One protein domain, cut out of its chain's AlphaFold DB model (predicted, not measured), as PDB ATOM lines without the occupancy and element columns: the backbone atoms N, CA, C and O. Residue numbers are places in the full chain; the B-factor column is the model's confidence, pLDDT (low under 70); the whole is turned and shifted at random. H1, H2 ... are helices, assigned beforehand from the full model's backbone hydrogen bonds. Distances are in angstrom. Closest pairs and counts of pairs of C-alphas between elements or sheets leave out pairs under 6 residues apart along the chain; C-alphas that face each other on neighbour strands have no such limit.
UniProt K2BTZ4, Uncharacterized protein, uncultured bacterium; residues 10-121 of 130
ATOM      1  N   LYS A  10      48.620  34.179  44.888       87.38
ATOM      2  CA  LYS A  10      47.561  33.177  44.725       87.38
ATOM      3  C   LYS A  10      46.592  33.197  45.911       87.38
ATOM      4  O   LYS A  10      45.384  33.123  45.717       87.38
ATOM      5  N   GLU A  11      47.122  33.321  47.119       89.44
ATOM      6  CA  GLU A  11      46.368  33.353  48.369       89.44
ATOM      7  C   GLU A  11      45.487  34.605  48.456       89.44
ATOM      8  O   GLU A  11      44.309  34.509  48.798       89.44
ATOM      9  N   GLU A  12      46.020  35.770  48.080       86.56
ATOM     10  CA  GLU A  12      45.256  37.022  48.046       86.56
ATOM     11  C   GLU A  12      44.135  36.990  47.003       86.56
ATOM     12  O   GLU A  12      43.048  37.503  47.266       86.56
ATOM     13  N   ASN A  13      44.357  36.356  45.846       85.69
ATOM     14  CA  ASN A  13      43.296  36.163  44.857       85.69
ATOM     15  C   ASN A  13      42.164  35.280  45.406       85.69
ATOM     16  O   ASN A  13      41.000  35.631  45.241       85.69
ATOM     17  N   ILE A  14      42.485  34.195  46.119       89.31
ATOM     18  CA  ILE A  14      41.472  33.326  46.745       89.31
ATOM     19  C   ILE A  14      40.658  34.095  47.796       89.31
ATOM     20  O   ILE A  14      39.434  33.972  47.845       89.31
ATOM     21  N   LEU A  15      41.318  34.903  48.632       89.69
ATOM     22  CA  LEU A  15      40.629  35.731  49.626       89.69
ATOM     23  C   LEU A  15      39.715  36.762  48.958       89.69
ATOM     24  O   LEU A  15      38.563  36.906  49.361       89.69
ATOM     25  N   LEU A  16      40.196  37.424  47.904       87.31
ATOM     26  CA  LEU A  16      39.405  38.384  47.142       87.31
ATOM     27  C   LEU A  16      38.174  37.727  46.500       87.31
ATOM     28  O   LEU A  16      37.077  38.278  46.573       87.31
ATOM     29  N   GLU A  17      38.330  36.550  45.891       87.75
ATOM     30  CA  GLU A  17      37.217  35.783  45.316       87.75
ATOM     31  C   GLU A  17      36.175  35.420  46.380       87.75
ATOM     32  O   GLU A  17      34.976  35.607  46.161       87.75
ATOM     33  N   ALA A  18      36.621  34.969  47.555       89.44
ATOM     34  CA  ALA A  18      35.733  34.642  48.664       89.44
ATOM     35  C   ALA A  18      34.979  35.879  49.188       89.44
ATOM     36  O   ALA A  18      33.767  35.816  49.404       89.44
ATOM     37  N   GLU A  19      35.658  37.018  49.355       90.12
ATOM     38  CA  GLU A  19      35.019  38.269  49.780       90.12
ATOM     39  C   GLU A  19      33.982  38.760  48.764       90.12
ATOM     40  O   GLU A  19      32.869  39.143  49.142       90.12
ATOM     41  N   LEU A  20      34.312  38.699  47.470       88.62
ATOM     42  CA  LEU A  20      33.384  39.039  46.394       88.62
ATOM     43  C   LEU A  20      32.165  38.116  46.406       88.62
ATOM     44  O   LEU A  20      31.034  38.595  46.316       88.62
ATOM     45  N   PHE A  21      32.372  36.812  46.578       90.81
ATOM     46  CA  PHE A  21      31.288  35.840  46.660       90.81
ATOM     47  C   PHE A  21      30.354  36.113  47.848       90.81
ATOM     48  O   PHE A  21      29.130  36.134  47.687       90.81
ATOM     49  N   VAL A  22      30.909  36.389  49.032       92.25
ATOM     50  CA  VAL A  22      30.123  36.755  50.223       92.25
ATOM     51  C   VAL A  22      29.324  38.034  49.976       92.25
ATOM     52  O   VAL A  22      28.150  38.116  50.353       92.25
ATOM     53  N   HIS A  23      29.924  39.025  49.316       91.31
ATOM     54  CA  HIS A  23      29.234  40.265  48.985       91.31
ATOM     55  C   HIS A  23      28.085  40.047  47.994       91.31
ATOM     56  O   HIS A  23      26.986  40.549  48.222       91.31
ATOM     57  N   ILE A  24      28.301  39.256  46.939       93.06
ATOM     58  CA  ILE A  24      27.254  38.875  45.980       93.06
ATOM     59  C   ILE A  24      26.102  38.180  46.710       93.06
ATOM     60  O   ILE A  24      24.946  38.559  46.533       93.06
ATOM     61  N   CYS A  25      26.403  37.223  47.593       94.69
ATOM     62  CA  CYS A  25      25.383  36.549  48.394       94.69
ATOM     63  C   CYS A  25      24.568  37.536  49.243       94.69
ATOM     64  O   CYS A  25      23.348  37.413  49.356       94.69
ATOM     65  N   LYS A  26      25.227  38.535  49.841       94.56
ATOM     66  CA  LYS A  26      24.559  39.573  50.629       94.56
ATOM     67  C   LYS A  26      23.635  40.436  49.766       94.56
ATOM     68  O   LYS A  26      22.484  40.633  50.144       94.56
ATOM     69  N   GLU A  27      24.110  40.917  48.622       94.62
ATOM     70  CA  GLU A  27      23.305  41.748  47.721       94.62
ATOM     71  C   GLU A  27      22.121  40.977  47.129       94.62
ATOM     72  O   GLU A  27      21.028  41.530  47.035       94.62
ATOM     73  N   LEU A  28      22.292  39.693  46.799       96.31
ATOM     74  CA  LEU A  28      21.190  38.828  46.370       96.31
ATOM     75  C   LEU A  28      20.130  38.676  47.469       96.31
ATOM     76  O   LEU A  28      18.936  38.770  47.187       96.31
ATOM     77  N   LYS A  29      20.539  38.501  48.734       96.44
ATOM     78  CA  LYS A  29      19.589  38.470  49.860       96.44
ATOM     79  C   LYS A  29      18.824  39.782  50.003       96.44
ATOM     80  O   LYS A  29      17.620  39.745  50.230       96.44
ATOM     81  N   GLU A  30      19.477  40.932  49.843       96.06
ATOM     82  CA  GLU A  30      18.784  42.226  49.878       96.06
ATOM     83  C   GLU A  30      17.858  42.430  48.674       96.06
ATOM     84  O   GLU A  30      16.754  42.945  48.841       96.06
ATOM     85  N   TYR A  31      18.254  41.970  47.484       95.94
ATOM     86  CA  TYR A  31      17.384  41.954  46.309       95.94
ATOM     87  C   TYR A  31      16.105  41.155  46.581       95.94
ATOM     88  O   TYR A  31      15.006  41.683  46.420       95.94
ATOM     89  N   HIS A  32      16.227  39.918  47.072       96.38
ATOM     90  CA  HIS A  32      15.054  39.121  47.427       96.38
ATOM     91  C   HIS A  32      14.263  39.749  48.575       96.38
ATOM     92  O   HIS A  32      13.037  39.732  48.544       96.38
ATOM     93  N   ARG A  33      14.916  40.369  49.562       97.12
ATOM     94  CA  ARG A  33      14.196  41.063  50.633       97.12
ATOM     95  C   ARG A  33      13.249  42.127  50.098       97.12
ATOM     96  O   ARG A  33      12.111  42.203  50.552       97.12
ATOM     97  N   GLU A  34      13.701  42.910  49.124       96.31
ATOM     98  CA  GLU A  34      12.870  43.928  48.487       96.31
ATOM     99  C   GLU A  34      11.689  43.299  47.730       96.31
ATOM    100  O   GLU A  34      10.567  43.794  47.841       96.31
ATOM    101  N   GLN A  35      11.900  42.167  47.046       95.06
ATOM    102  CA  GLN A  35      10.823  41.419  46.372       95.06
ATOM    103  C   GLN A  35       9.758  40.903  47.357       95.06
ATOM    104  O   GLN A  35       8.569  40.904  47.048       95.06
ATOM    105  N   TYR A  36      10.160  40.503  48.567       95.75
ATOM    106  CA  TYR A  36       9.262  39.976  49.604       95.75
ATOM    107  C   TYR A  36       8.820  41.021  50.644       95.75
ATOM    108  O   TYR A  36       8.173  40.662  51.631       95.75
ATOM    109  N   LYS A  37       9.108  42.316  50.448       96.81
ATOM    110  CA  LYS A  37       8.860  43.359  51.464       96.81
ATOM    111  C   LYS A  37       7.409  43.424  51.940       96.81
ATOM    112  O   LYS A  37       7.150  43.597  53.130       96.81
ATOM    113  N   ASP A  38       6.452  43.266  51.025       97.81
ATOM    114  CA  ASP A  38       5.030  43.353  51.353       97.81
ATOM    115  C   ASP A  38       4.577  42.129  52.150       97.81
ATOM    116  O   ASP A  38       3.809  42.269  53.105       97.81
ATOM    117  N   TYR A  39       5.118  40.952  51.823       95.75
ATOM    118  CA  TYR A  39       4.923  39.730  52.595       95.75
ATOM    119  C   TYR A  39       5.509  39.867  54.006       95.75
ATOM    120  O   TYR A  39       4.810  39.614  54.987       95.75
ATOM    121  N   PHE A  40       6.752  40.342  54.138       97.00
ATOM    122  CA  PHE A  40       7.380  40.551  55.445       97.00
ATOM    123  C   PHE A  40       6.634  41.579  56.294       97.00
ATOM    124  O   PHE A  40       6.414  41.346  57.485       97.00
ATOM    125  N   ARG A  41       6.151  42.666  55.680       97.25
ATOM    126  CA  ARG A  41       5.312  43.663  56.353       97.25
ATOM    127  C   ARG A  41       3.991  43.059  56.831       97.25
ATOM    128  O   ARG A  41       3.608  43.288  57.976       97.25
ATOM    129  N   LEU A  42       3.304  42.291  55.981       97.69
ATOM    130  CA  LEU A  42       2.030  41.648  56.321       97.69
ATOM    131  C   LEU A  42       2.194  40.655  57.478       97.69
ATOM    132  O   LEU A  42       1.407  40.665  58.423       97.69
ATOM    133  N   MET A  43       3.253  39.847  57.426       97.19
ATOM    134  CA  MET A  43       3.579  38.853  58.447       97.19
ATOM    135  C   MET A  43       4.241  39.454  59.694       97.19
ATOM    136  O   MET A  43       4.494  38.730  60.657       97.19
ATOM    137  N   LYS A  44       4.507  40.769  59.700       97.31
ATOM    138  CA  LYS A  44       5.170  41.507  60.787       97.31
ATOM    139  C   LYS A  44       6.524  40.902  61.167       97.31
ATOM    140  O   LYS A  44       6.857  40.791  62.349       97.31
ATOM    141  N   PHE A  45       7.299  40.483  60.170       97.44
ATOM    142  CA  PHE A  45       8.629  39.937  60.410       97.44
ATOM    143  C   PHE A  45       9.559  41.024  60.956       97.44
ATOM    144  O   PHE A  45       9.537  42.175  60.526       97.44
ATOM    145  N   THR A  46      10.390  40.653  61.928       97.62
ATOM    146  CA  THR A  46      11.536  41.480  62.321       97.62
ATOM    147  C   THR A  46      12.683  41.257  61.343       97.62
ATOM    148  O   THR A  46      12.755  40.202  60.713       97.62
ATOM    149  N   ARG A  47      13.652  42.179  61.288       95.75
ATOM    150  CA  ARG A  47      14.843  42.025  60.434       95.75
ATOM    151  C   ARG A  47      15.536  40.670  60.617       95.75
ATOM    152  O   ARG A  47      15.864  40.015  59.641       95.75
ATOM    153  N   LYS A  48      15.667  40.210  61.866       97.69
ATOM    154  CA  LYS A  48      16.254  38.904  62.198       97.69
ATOM    155  C   LYS A  48      15.445  37.728  61.631       97.69
ATOM    156  O   LYS A  48      16.024  36.725  61.234       97.69
ATOM    157  N   MET A  49      14.115  37.833  61.616       97.62
ATOM    158  CA  MET A  49      13.238  36.797  61.052       97.62
ATOM    159  C   MET A  49      13.312  36.777  59.527       97.62
ATOM    160  O   MET A  49      13.361  35.701  58.939       97.62
ATOM    161  N   GLU A  50      13.364  37.952  58.894       97.50
ATOM    162  CA  GLU A  50      13.613  38.065  57.457       97.50
ATOM    163  C   GLU A  50      14.974  37.456  57.091       97.50
ATOM    164  O   GLU A  50      15.042  36.650  56.173       97.50
ATOM    165  N   ASP A  51      16.037  37.782  57.838       96.94
ATOM    166  CA  ASP A  51      17.384  37.239  57.618       96.94
ATOM    167  C   ASP A  51      17.386  35.710  57.695       96.94
ATOM    168  O   ASP A  51      17.875  35.055  56.777       96.94
ATOM    169  N   ALA A  52      16.778  35.141  58.740       95.62
ATOM    170  CA  ALA A  52      16.685  33.695  58.917       95.62
ATOM    171  C   ALA A  52      15.873  33.016  57.800       95.62
ATOM    172  O   ALA A  52      16.253  31.950  57.323       95.62
ATOM    173  N   MET A  53      14.768  33.629  57.359       94.50
ATOM    174  CA  MET A  53      13.946  33.095  56.269       94.50
ATOM    175  C   MET A  53      14.697  33.133  54.937       94.50
ATOM    176  O   MET A  53      14.723  32.125  54.227       94.50
ATOM    177  N   LEU A  54      15.325  34.266  54.618       95.62
ATOM    178  CA  LEU A  54      16.102  34.442  53.395       95.62
ATOM    179  C   LEU A  54      17.304  33.500  53.369       95.62
ATOM    180  O   LEU A  54      17.579  32.914  52.332       95.62
ATOM    181  N   GLU A  55      17.996  33.322  54.494       93.62
ATOM    182  CA  GLU A  55      19.139  32.416  54.605       93.62
ATOM    183  C   GLU A  55      18.724  30.950  54.445       93.62
ATOM    184  O   GLU A  55      19.298  30.244  53.618       93.62
ATOM    185  N   ALA A  56      17.667  30.513  55.139       92.25
ATOM    186  CA  ALA A  56      17.162  29.142  55.039       92.25
ATOM    187  C   ALA A  56      16.628  28.786  53.640       92.25
ATOM    188  O   ALA A  56      16.618  27.619  53.260       92.25
ATOM    189  N   ASN A  57      16.180  29.781  52.868       93.62
ATOM    190  CA  ASN A  57      15.630  29.586  51.525       93.62
ATOM    191  C   ASN A  57      16.556  30.102  50.419       93.62
ATOM    192  O   ASN A  57      16.132  30.169  49.269       93.62
ATOM    193  N   PHE A  58      17.804  30.468  50.724       94.88
ATOM    194  CA  PHE A  58      18.609  31.277  49.808       94.88
ATOM    195  C   PHE A  58      18.812  30.613  48.443       94.88
ATOM    196  O   PHE A  58      18.518  31.209  47.409       94.88
ATOM    197  N   LEU A  59      19.230  29.344  48.433       95.88
ATOM    198  CA  LEU A  59      19.402  28.606  47.185       95.88
ATOM    199  C   LEU A  59      18.078  28.410  46.439       95.88
ATOM    200  O   LEU A  59      18.028  28.533  45.218       95.88
ATOM    201  N   ARG A  60      16.998  28.122  47.169       95.69
ATOM    202  CA  ARG A  60      15.666  27.958  46.583       95.69
ATOM    203  C   ARG A  60      15.224  29.233  45.867       95.69
ATOM    204  O   ARG A  60      14.715  29.138  44.757       95.69
ATOM    205  N   LEU A  61      15.445  30.396  46.475       96.12
ATOM    206  CA  LEU A  61      15.121  31.694  45.883       96.12
ATOM    207  C   LEU A  61      15.908  31.936  44.591       96.12
ATOM    208  O   LEU A  61      15.320  32.369  43.605       96.12
ATOM    209  N   ILE A  62      17.196  31.582  44.568       97.25
ATOM    210  CA  ILE A  62      18.031  31.669  43.360       97.25
ATOM    211  C   ILE A  62      17.480  30.763  42.254       97.25
ATOM    212  O   ILE A  62      17.270  31.215  41.134       97.25
ATOM    213  N   ILE A  63      17.217  29.491  42.561       96.69
ATOM    214  CA  ILE A  63      16.714  28.524  41.574       96.69
ATOM    215  C   ILE A  63      15.341  28.948  41.042       96.69
ATOM    216  O   ILE A  63      15.093  28.867  39.844       96.69
ATOM    217  N   GLN A  64      14.457  29.445  41.909       96.25
ATOM    218  CA  GLN A  64      13.158  29.971  41.496       96.25
ATOM    219  C   GLN A  64      13.294  31.208  40.604       96.25
ATOM    220  O   GLN A  64      12.555  31.318  39.627       96.25
ATOM    221  N   ASP A  65      14.243  32.104  40.888       96.88
ATOM    222  CA  ASP A  65      14.479  33.266  40.031       96.88
ATOM    223  C   ASP A  65      15.020  32.848  38.655       96.88
ATOM    224  O   ASP A  65      14.536  33.358  37.646       96.88
ATOM    225  N   ILE A  66      15.918  31.851  38.589       97.94
ATOM    226  CA  ILE A  66      16.359  31.238  37.322       97.94
ATOM    227  C   ILE A  66      15.158  30.686  36.549       97.94
ATOM    228  O   ILE A  66      14.969  31.037  35.389       97.94
ATOM    229  N   LEU A  67      14.318  29.863  37.180       97.19
ATOM    230  CA  LEU A  67      13.152  29.268  36.517       97.19
ATOM    231  C   LEU A  67      12.169  30.331  36.010       97.19
ATOM    232  O   LEU A  67      11.593  30.175  34.939       97.19
ATOM    233  N   SER A  68      12.013  31.439  36.739       96.69
ATOM    234  CA  SER A  68      11.148  32.550  36.324       96.69
ATOM    235  C   SER A  68      11.656  33.314  35.094       96.69
ATOM    236  O   SER A  68      10.915  34.113  34.529       96.69
ATOM    237  N   THR A  69      12.917  33.110  34.691       96.56
ATOM    238  CA  THR A  69      13.454  33.661  33.434       96.56
ATOM    239  C   THR A  69      12.970  32.889  32.211       96.56
ATOM    240  O   THR A  69      13.072  33.405  31.105       96.56
ATOM    241  N   GLU A  70      12.487  31.654  32.404       96.56
ATOM    242  CA  GLU A  70      12.161  30.688  31.348       96.56
ATOM    243  C   GLU A  70      13.353  30.301  30.439       96.56
ATOM    244  O   GLU A  70      13.185  29.507  29.516       96.56
ATOM    245  N   GLU A  71      14.575  30.781  30.713       96.50
ATOM    246  CA  GLU A  71      15.789  30.408  29.967       96.50
ATOM    247  C   GLU A  71      16.264  28.983  30.298       96.50
ATOM    248  O   GLU A  71      16.941  28.345  29.491       96.50
ATOM    249  N   TYR A  72      15.905  28.480  31.484       96.94
ATOM    250  CA  TYR A  72      16.225  27.134  31.953       96.94
ATOM    251  C   TYR A  72      15.016  26.495  32.637       96.94
ATOM    252  O   TYR A  72      14.298  27.144  33.396       96.94
ATOM    253  N   ASP A  73      14.850  25.192  32.423       96.44
ATOM    254  CA  ASP A  73      13.997  24.318  33.225       96.44
ATOM    255  C   ASP A  73      14.839  23.539  34.258       96.44
ATOM    256  O   ASP A  73      16.061  23.692  34.343       96.44
ATOM    257  N   LEU A  74      14.199  22.677  35.057       95.62
ATOM    258  CA  LEU A  74      14.897  21.866  36.067       95.62
ATOM    259  C   LEU A  74      16.021  21.018  35.470       95.62
ATOM    260  O   LEU A  74      17.101  20.926  36.055       95.62
ATOM    261  N   LYS A  75      15.790  20.449  34.285       96.50
ATOM    262  CA  LYS A  75      16.769  19.631  33.562       96.50
ATOM    263  C   LYS A  75      17.964  20.454  33.114       96.50
ATOM    264  O   LYS A  75      19.099  20.005  33.255       96.50
ATOM    265  N   GLY A  76      17.728  21.660  32.614       96.69
ATOM    266  CA  GLY A  76      18.767  22.604  32.238       96.69
ATOM    267  C   GLY A  76      19.633  23.004  33.433       96.69
ATOM    268  O   GLY A  76      20.860  22.998  33.328       96.69
ATOM    269  N   ILE A  77      19.017  23.274  34.588       97.06
ATOM    270  CA  ILE A  77      19.747  23.585  35.827       97.06
ATOM    271  C   ILE A  77      20.539  22.356  36.303       97.06
ATOM    272  O   ILE A  77      21.713  22.488  36.654       97.06
ATOM    273  N   ALA A  78      19.949  21.158  36.272       96.31
ATOM    274  CA  ALA A  78      20.619  19.897  36.610       96.31
ATOM    275  C   ALA A  78      21.855  19.660  35.742       96.31
ATOM    276  O   ALA A  78      22.954  19.426  36.249       96.31
ATOM    277  N   TYR A  79      21.691  19.818  34.430       96.88
ATOM    278  CA  TYR A  79      22.767  19.679  33.465       96.88
ATOM    279  C   TYR A  79      23.896  20.687  33.717       96.88
ATOM    280  O   TYR A  79      25.056  20.291  33.813       96.88
ATOM    281  N   TYR A  80      23.567  21.970  33.891       96.38
ATOM    282  CA  TYR A  80      24.564  23.017  34.132       96.38
ATOM    283  C   TYR A  80      25.310  22.814  35.455       96.38
ATOM    284  O   TYR A  80      26.535  22.909  35.527       96.38
ATOM    285  N   THR A  81      24.569  22.527  36.525       94.12
ATOM    286  CA  THR A  81      25.147  22.366  37.862       94.12
ATOM    287  C   THR A  81      25.822  21.012  38.049       94.12
ATOM    288  O   THR A  81      26.528  20.839  39.039       94.12
ATOM    289  N   GLY A  82      25.639  20.053  37.136       93.81
ATOM    290  CA  GLY A  82      26.122  18.678  37.278       93.81
ATOM    291  C   GLY A  82      25.535  17.953  38.494       93.81
ATOM    292  O   GLY A  82      26.176  17.049  39.027       93.81
ATOM    293  N   ILE A  83      24.366  18.392  38.968       93.69
ATOM    294  CA  ILE A  83      23.624  17.802  40.084       93.69
ATOM    295  C   ILE A  83      22.394  17.096  39.515       93.69
ATOM    296  O   ILE A  83      21.798  17.564  38.551       93.69
ATOM    297  N   HIS A  84      22.015  15.960  40.101       93.38
ATOM    298  CA  HIS A  84      20.812  15.240  39.684       93.38
ATOM    299  C   HIS A  84      19.553  16.101  39.851       93.38
ATOM    300  O   HIS A  84      19.409  16.805  40.850       93.38
ATOM    301  N   GLU A  85      18.639  15.996  38.885       94.38
ATOM    302  CA  GLU A  85      17.368  16.732  38.859       94.38
ATOM    303  C   GLU A  85      16.584  16.559  40.168       94.38
ATOM    304  O   GLU A  85      16.190  17.556  40.763       94.38
ATOM    305  N   ASP A  86      16.488  15.332  40.689       92.94
ATOM    306  CA  ASP A  86      15.806  15.019  41.953       92.94
ATOM    307  C   ASP A  86      16.351  15.834  43.140       92.94
ATOM    308  O   ASP A  86      15.595  16.334  43.968       92.94
ATOM    309  N   ALA A  87      17.670  16.036  43.212       90.75
ATOM    310  CA  ALA A  87      18.282  16.810  44.293       90.75
ATOM    311  C   ALA A  87      17.986  18.315  44.164       90.75
ATOM    312  O   ALA A  87      17.899  19.022  45.170       90.75
ATOM    313  N   ILE A  88      17.815  18.818  42.940       93.56
ATOM    314  CA  ILE A  88      17.366  20.194  42.688       93.56
ATOM    315  C   ILE A  88      15.886  20.332  43.042       93.56
ATOM    316  O   ILE A  88      15.496  21.302  43.696       93.56
ATOM    317  N   GLU A  89      15.070  19.349  42.668       94.25
ATOM    318  CA  GLU A  89      13.658  19.297  43.028       94.25
ATOM    319  C   GLU A  89      13.479  19.304  44.554       94.25
ATOM    320  O   GLU A  89      12.690  20.090  45.082       94.25
ATOM    321  N   GLU A  90      14.275  18.531  45.298       93.38
ATOM    322  CA  GLU A  90      14.271  18.545  46.763       93.38
ATOM    323  C   GLU A  90      14.553  19.931  47.356       93.38
ATOM    324  O   GLU A  90      13.915  20.316  48.342       93.38
ATOM    325  N   VAL A  91      15.473  20.704  46.770       93.44
ATOM    326  CA  VAL A  91      15.747  22.086  47.199       93.44
ATOM    327  C   VAL A  91      14.531  22.980  46.948       93.44
ATOM    328  O   VAL A  91      14.122  23.741  47.829       93.44
ATOM    329  N   ILE A  92      13.906  22.873  45.775       93.00
ATOM    330  CA  ILE A  92      12.736  23.687  45.407       93.00
ATOM    331  C   ILE A  92      11.527  23.366  46.287       93.00
ATOM    332  O   ILE A  92      10.787  24.270  46.689       93.00
ATOM    333  N   LEU A  93      11.344  22.088  46.613       92.50
ATOM    334  CA  LEU A  93      10.296  21.608  47.509       92.50
ATOM    335  C   LEU A  93      10.592  21.908  48.987       92.50
ATOM    336  O   LEU A  93       9.747  21.638  49.838       92.50
ATOM    337  N   GLY A  94      11.768  22.458  49.311       88.56
ATOM    338  CA  GLY A  94      12.190  22.738  50.685       88.56
ATOM    339  C   GLY A  94      12.485  21.480  51.508       88.56
ATOM    340  O   GLY A  94      12.521  21.545  52.734       88.56
ATOM    341  N   ARG A  95      12.681  20.333  50.849       89.00
ATOM    342  CA  ARG A  95      13.062  19.059  51.480       89.00
ATOM    343  C   ARG A  95      14.561  18.998  51.763       89.00
ATOM    344  O   ARG A  95      14.967  18.367  52.731       89.00
ATOM    345  N   ASN A  96      15.362  19.714  50.972       84.38
ATOM    346  CA  ASN A  96      16.784  19.917  51.215       84.38
ATOM    347  C   ASN A  96      17.066  21.375  51.617       84.38
ATOM    348  O   ASN A  96      17.226  22.252  50.769       84.38
ATOM    349  N   MET A  97      17.124  21.625  52.929       75.75
ATOM    350  CA  MET A  97      17.426  22.949  53.500       75.75
ATOM    351  C   MET A  97      18.927  23.192  53.723       75.75
ATOM    352  O   MET A  97      19.318  24.283  54.127       75.75
ATOM    353  N   THR A  98      19.778  22.194  53.474       82.44
ATOM    354  CA  THR A  98      21.236  22.289  53.651       82.44
ATOM    355  C   THR A  98      21.960  21.858  52.374       82.44
ATOM    356  O   THR A  98      22.683  20.857  52.376       82.44
ATOM    357  N   PRO A  99      21.751  22.577  51.258       84.12
ATOM    358  CA  PRO A  99      22.417  22.259  50.008       84.12
ATOM    359  C   PRO A  99      23.930  22.452  50.121       84.12
ATOM    360  O   PRO A  99      24.428  23.245  50.923       84.12
ATOM    361  N   SER A 100      24.681  21.736  49.283       89.88
ATOM    362  CA  SER A 100      26.137  21.857  49.269       89.88
ATOM    363  C   SER A 100      26.575  23.248  48.797       89.88
ATOM    364  O   SER A 100      25.955  23.855  47.919       89.88
ATOM    365  N   ALA A 101      27.701  23.731  49.329       89.06
ATOM    366  CA  ALA A 101      28.303  24.990  48.889       89.06
ATOM    367  C   ALA A 101      28.613  24.989  47.379       89.06
ATOM    368  O   ALA A 101      28.457  26.009  46.716       89.06
ATOM    369  N   MET A 102      28.977  23.828  46.822       92.06
ATOM    370  CA  MET A 102      29.213  23.659  45.387       92.06
ATOM    371  C   MET A 102      27.941  23.889  44.560       92.06
ATOM    372  O   MET A 102      27.996  24.569  43.538       92.06
ATOM    373  N   LEU A 103      26.793  23.353  44.992       93.75
ATOM    374  CA  LEU A 103      25.520  23.594  44.308       93.75
ATOM    375  C   LEU A 103      25.121  25.073  44.402       93.75
ATOM    376  O   LEU A 103      24.673  25.640  43.406       93.75
ATOM    377  N   LEU A 104      25.332  25.713  45.557       94.38
ATOM    378  CA  LEU A 104      25.100  27.151  45.705       94.38
ATOM    379  C   LEU A 104      25.959  27.965  44.734       94.38
ATOM    380  O   LEU A 104      25.423  28.792  44.000       94.38
ATOM    381  N   GLN A 105      27.267  27.703  44.697       94.81
ATOM    382  CA  GLN A 105      28.191  28.391  43.800       94.81
ATOM    383  C   GLN A 105      27.755  28.250  42.334       94.81
ATOM    384  O   GLN A 105      27.550  29.257  41.659       94.81
ATOM    385  N   ARG A 106      27.528  27.017  41.861       96.06
ATOM    386  CA  ARG A 106      27.113  26.765  40.471       96.06
ATOM    387  C   ARG A 106      25.765  27.401  40.137       96.06
ATOM    388  O   ARG A 106      25.570  27.876  39.023       96.06
ATOM    389  N   SER A 107      24.842  27.447  41.097       96.75
ATOM    390  CA  SER A 107      23.545  28.104  40.901       96.75
ATOM    391  C   SER A 107      23.686  29.621  40.795       96.75
ATOM    392  O   SER A 107      23.008  30.227  39.977       96.75
ATOM    393  N   ILE A 108      24.590  30.244  41.560       96.75
ATOM    394  CA  ILE A 108      24.892  31.681  41.446       96.75
ATOM    395  C   ILE A 108      25.554  31.999  40.101       96.75
ATOM    396  O   ILE A 108      25.215  33.012  39.493       96.75
ATOM    397  N   GLU A 109      26.463  31.148  39.623       95.88
ATOM    398  CA  GLU A 109      27.087  31.292  38.298       95.88
ATOM    399  C   GLU A 109      26.040  31.209  37.176       95.88
ATOM    400  O   GLU A 109      26.010  32.059  36.285       95.88
ATOM    401  N   LEU A 110      25.125  30.234  37.250       97.75
ATOM    402  CA  LEU A 110      24.013  30.121  36.305       97.75
ATOM    403  C   LEU A 110      23.087  31.338  36.381       97.75
ATOM    404  O   LEU A 110      22.763  31.942  35.361       97.75
ATOM    405  N   HIS A 111      22.709  31.738  37.592       97.81
ATOM    406  CA  HIS A 111      21.865  32.900  37.843       97.81
ATOM    407  C   HIS A 111      22.472  34.185  37.271       97.81
ATOM    408  O   HIS A 111      21.769  34.980  36.652       97.81
ATOM    409  N   GLN A 112      23.790  34.362  37.376       96.19
ATOM    410  CA  GLN A 112      24.496  35.481  36.752       96.19
ATOM    411  C   GLN A 112      24.338  35.508  35.229       96.19
ATOM    412  O   GLN A 112      24.250  36.590  34.645       96.19
ATOM    413  N   SER A 113      24.286  34.343  34.582       96.19
ATOM    414  CA  SER A 113      24.158  34.257  33.126       96.19
ATOM    415  C   SER A 113      22.786  34.714  32.608       96.19
ATOM    416  O   SER A 113      22.756  35.332  31.540       96.19
ATOM    417  N   VAL A 114      21.719  34.504  33.399       97.00
ATOM    418  CA  VAL A 114      20.308  34.824  33.078       97.00
ATOM    419  C   VAL A 114      19.806  36.127  33.726       97.00
ATOM    420  O   VAL A 114      18.819  36.724  33.307       97.00
ATOM    421  N   ARG A 115      20.499  36.639  34.753       96.19
ATOM    422  CA  ARG A 115      20.202  37.918  35.432       96.19
ATOM    423  C   ARG A 115      21.342  38.926  35.295       96.19
ATOM    424  O   ARG A 115      21.669  39.641  36.241       96.19
ATOM    425  N   ARG A 116      21.961  39.023  34.116       94.50
ATOM    426  CA  ARG A 116      23.155  39.868  33.888       94.50
ATOM    427  C   ARG A 116      22.992  41.300  34.397       94.50
ATOM    428  O   ARG A 116      23.876  41.797  35.091       94.50
ATOM    429  N   ASP A 117      21.856  41.934  34.123       94.12
ATOM    430  CA  ASP A 117      21.588  43.317  34.536       94.12
ATOM    431  C   ASP A 117      21.576  43.496  36.060       94.12
ATOM    432  O   ASP A 117      22.087  44.495  36.575       94.12
ATOM    433  N   LEU A 118      21.063  42.502  36.794       94.31
ATOM    434  CA  LEU A 118      21.072  42.492  38.255       94.31
ATOM    435  C   LEU A 118      22.508  42.469  38.788       94.31
ATOM    436  O   LEU A 118      22.870  43.282  39.639       94.31
ATOM    437  N   TYR A 119      23.357  41.594  38.249       93.81
ATOM    438  CA  TYR A 119      24.754  41.505  38.675       93.81
ATOM    439  C   TYR A 119      25.547  42.746  38.271       93.81
ATOM    440  O   TYR A 119      26.343  43.243  39.063       93.81
ATOM    441  N   LEU A 120      25.299  43.319  37.091       91.12
ATOM    442  CA  LEU A 120      25.897  44.599  36.701       91.12
ATOM    443  C   LEU A 120      25.515  45.718  37.679       91.12
ATOM    444  O   LEU A 120      26.362  46.533  38.048       91.12
ATOM    445  N   MET A 121      24.263  45.752  38.137       91.06
ATOM    446  CA  MET A 121      23.807  46.697  39.157       91.06
ATOM    447  C   MET A 121      24.531  46.487  40.495       91.06
ATOM    448  O   MET A 121      24.997  47.460  41.089       91.06
TER     449      MET A 121
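AT A GLANCE: This is residues 10 to 121 of the 130 residues of an uncharacterized protein of uncultured bacterium (UniProt K2BTZ4). Four helices, H4 to H7, make a small crossed cluster, with H4 and H7 side by side and H5 and H6 packed across them. The long helix H1 passes this cluster, its residues 10 to 20 sticking out as an arm; at its other end the short H2 makes the turn into H3, which folds back to touch H1 and leads into H4, while the short H8 ends the printed part near H1. The printed part has 112 residues with eight named helices, H1 to H8 in order, and no named strand: the class is all helix. It is compact, with a radius of gyration of the C-alphas of 14.6 A, and spans 42 by 37 by 27 A.

IN THESE COORDINATES: Find C-alpha 10 at (47.561, 33.177, 44.725), where H1, residues 10 to 35, begins; it runs 37.7 A and ends at C-alpha 35, at (10.823, 41.419, 46.372). Next come H2, residues 37 to 42, and H3, residues 47 to 56, 14.2 A long. H4, residues 58 to 67, covers 14.5 A. Read on to H5, residues 74 to 81, 10.4 A, and H6, residues 85 to 92, 10.6 A. H7, residues 101 to 114, runs 20.3 A, and H8, residues 116 to 121, ends at C-alpha 121, at (23.807, 46.697, 39.157).

HOW THE PARTS SIT: Start at H1: with residues 29 to 33 alone it touches H3, the closest C-alphas being those of Lys 29 and Leu 54, 6.4 A apart, at a steep tilt of 66 degrees, opposite ways. H2 is close to H3 but not clearly touching, with the C-alphas of Phe 40 and Glu 50 closest, at 7.0 A. H3 and H4 meet only through their link. H4 touches H7 at Ile 66 and His 111, C-alphas 5.8 A apart, the same way at a shallow tilt of 34 degrees, only just short of steep. H4 touches H6 at a steep tilt of 65 degrees, with the C-alphas of Arg 60 and Ile 92 closest, at 5.3 A. H5 touches H6, about perpendicular at 79 degrees, the C-alphas of Ala 78 and Glu 85 closest, at 5.1 A. H5 touches H7, closest at the C-alphas of Thr 81 and Arg 106, 5.5 A. H6 and H7 are apart. H8 is near H1. In each of the eight helices every O i to N i+4 pair is within hydrogen-bond range.

THE WHOLE: Look for the two C-alphas farthest apart at Lys 10 and Leu 42, 47.7 A. The printed part has no cut, and no link is long. The mean pLDDT of the printed part is 94.0, and no printed residue is under 70.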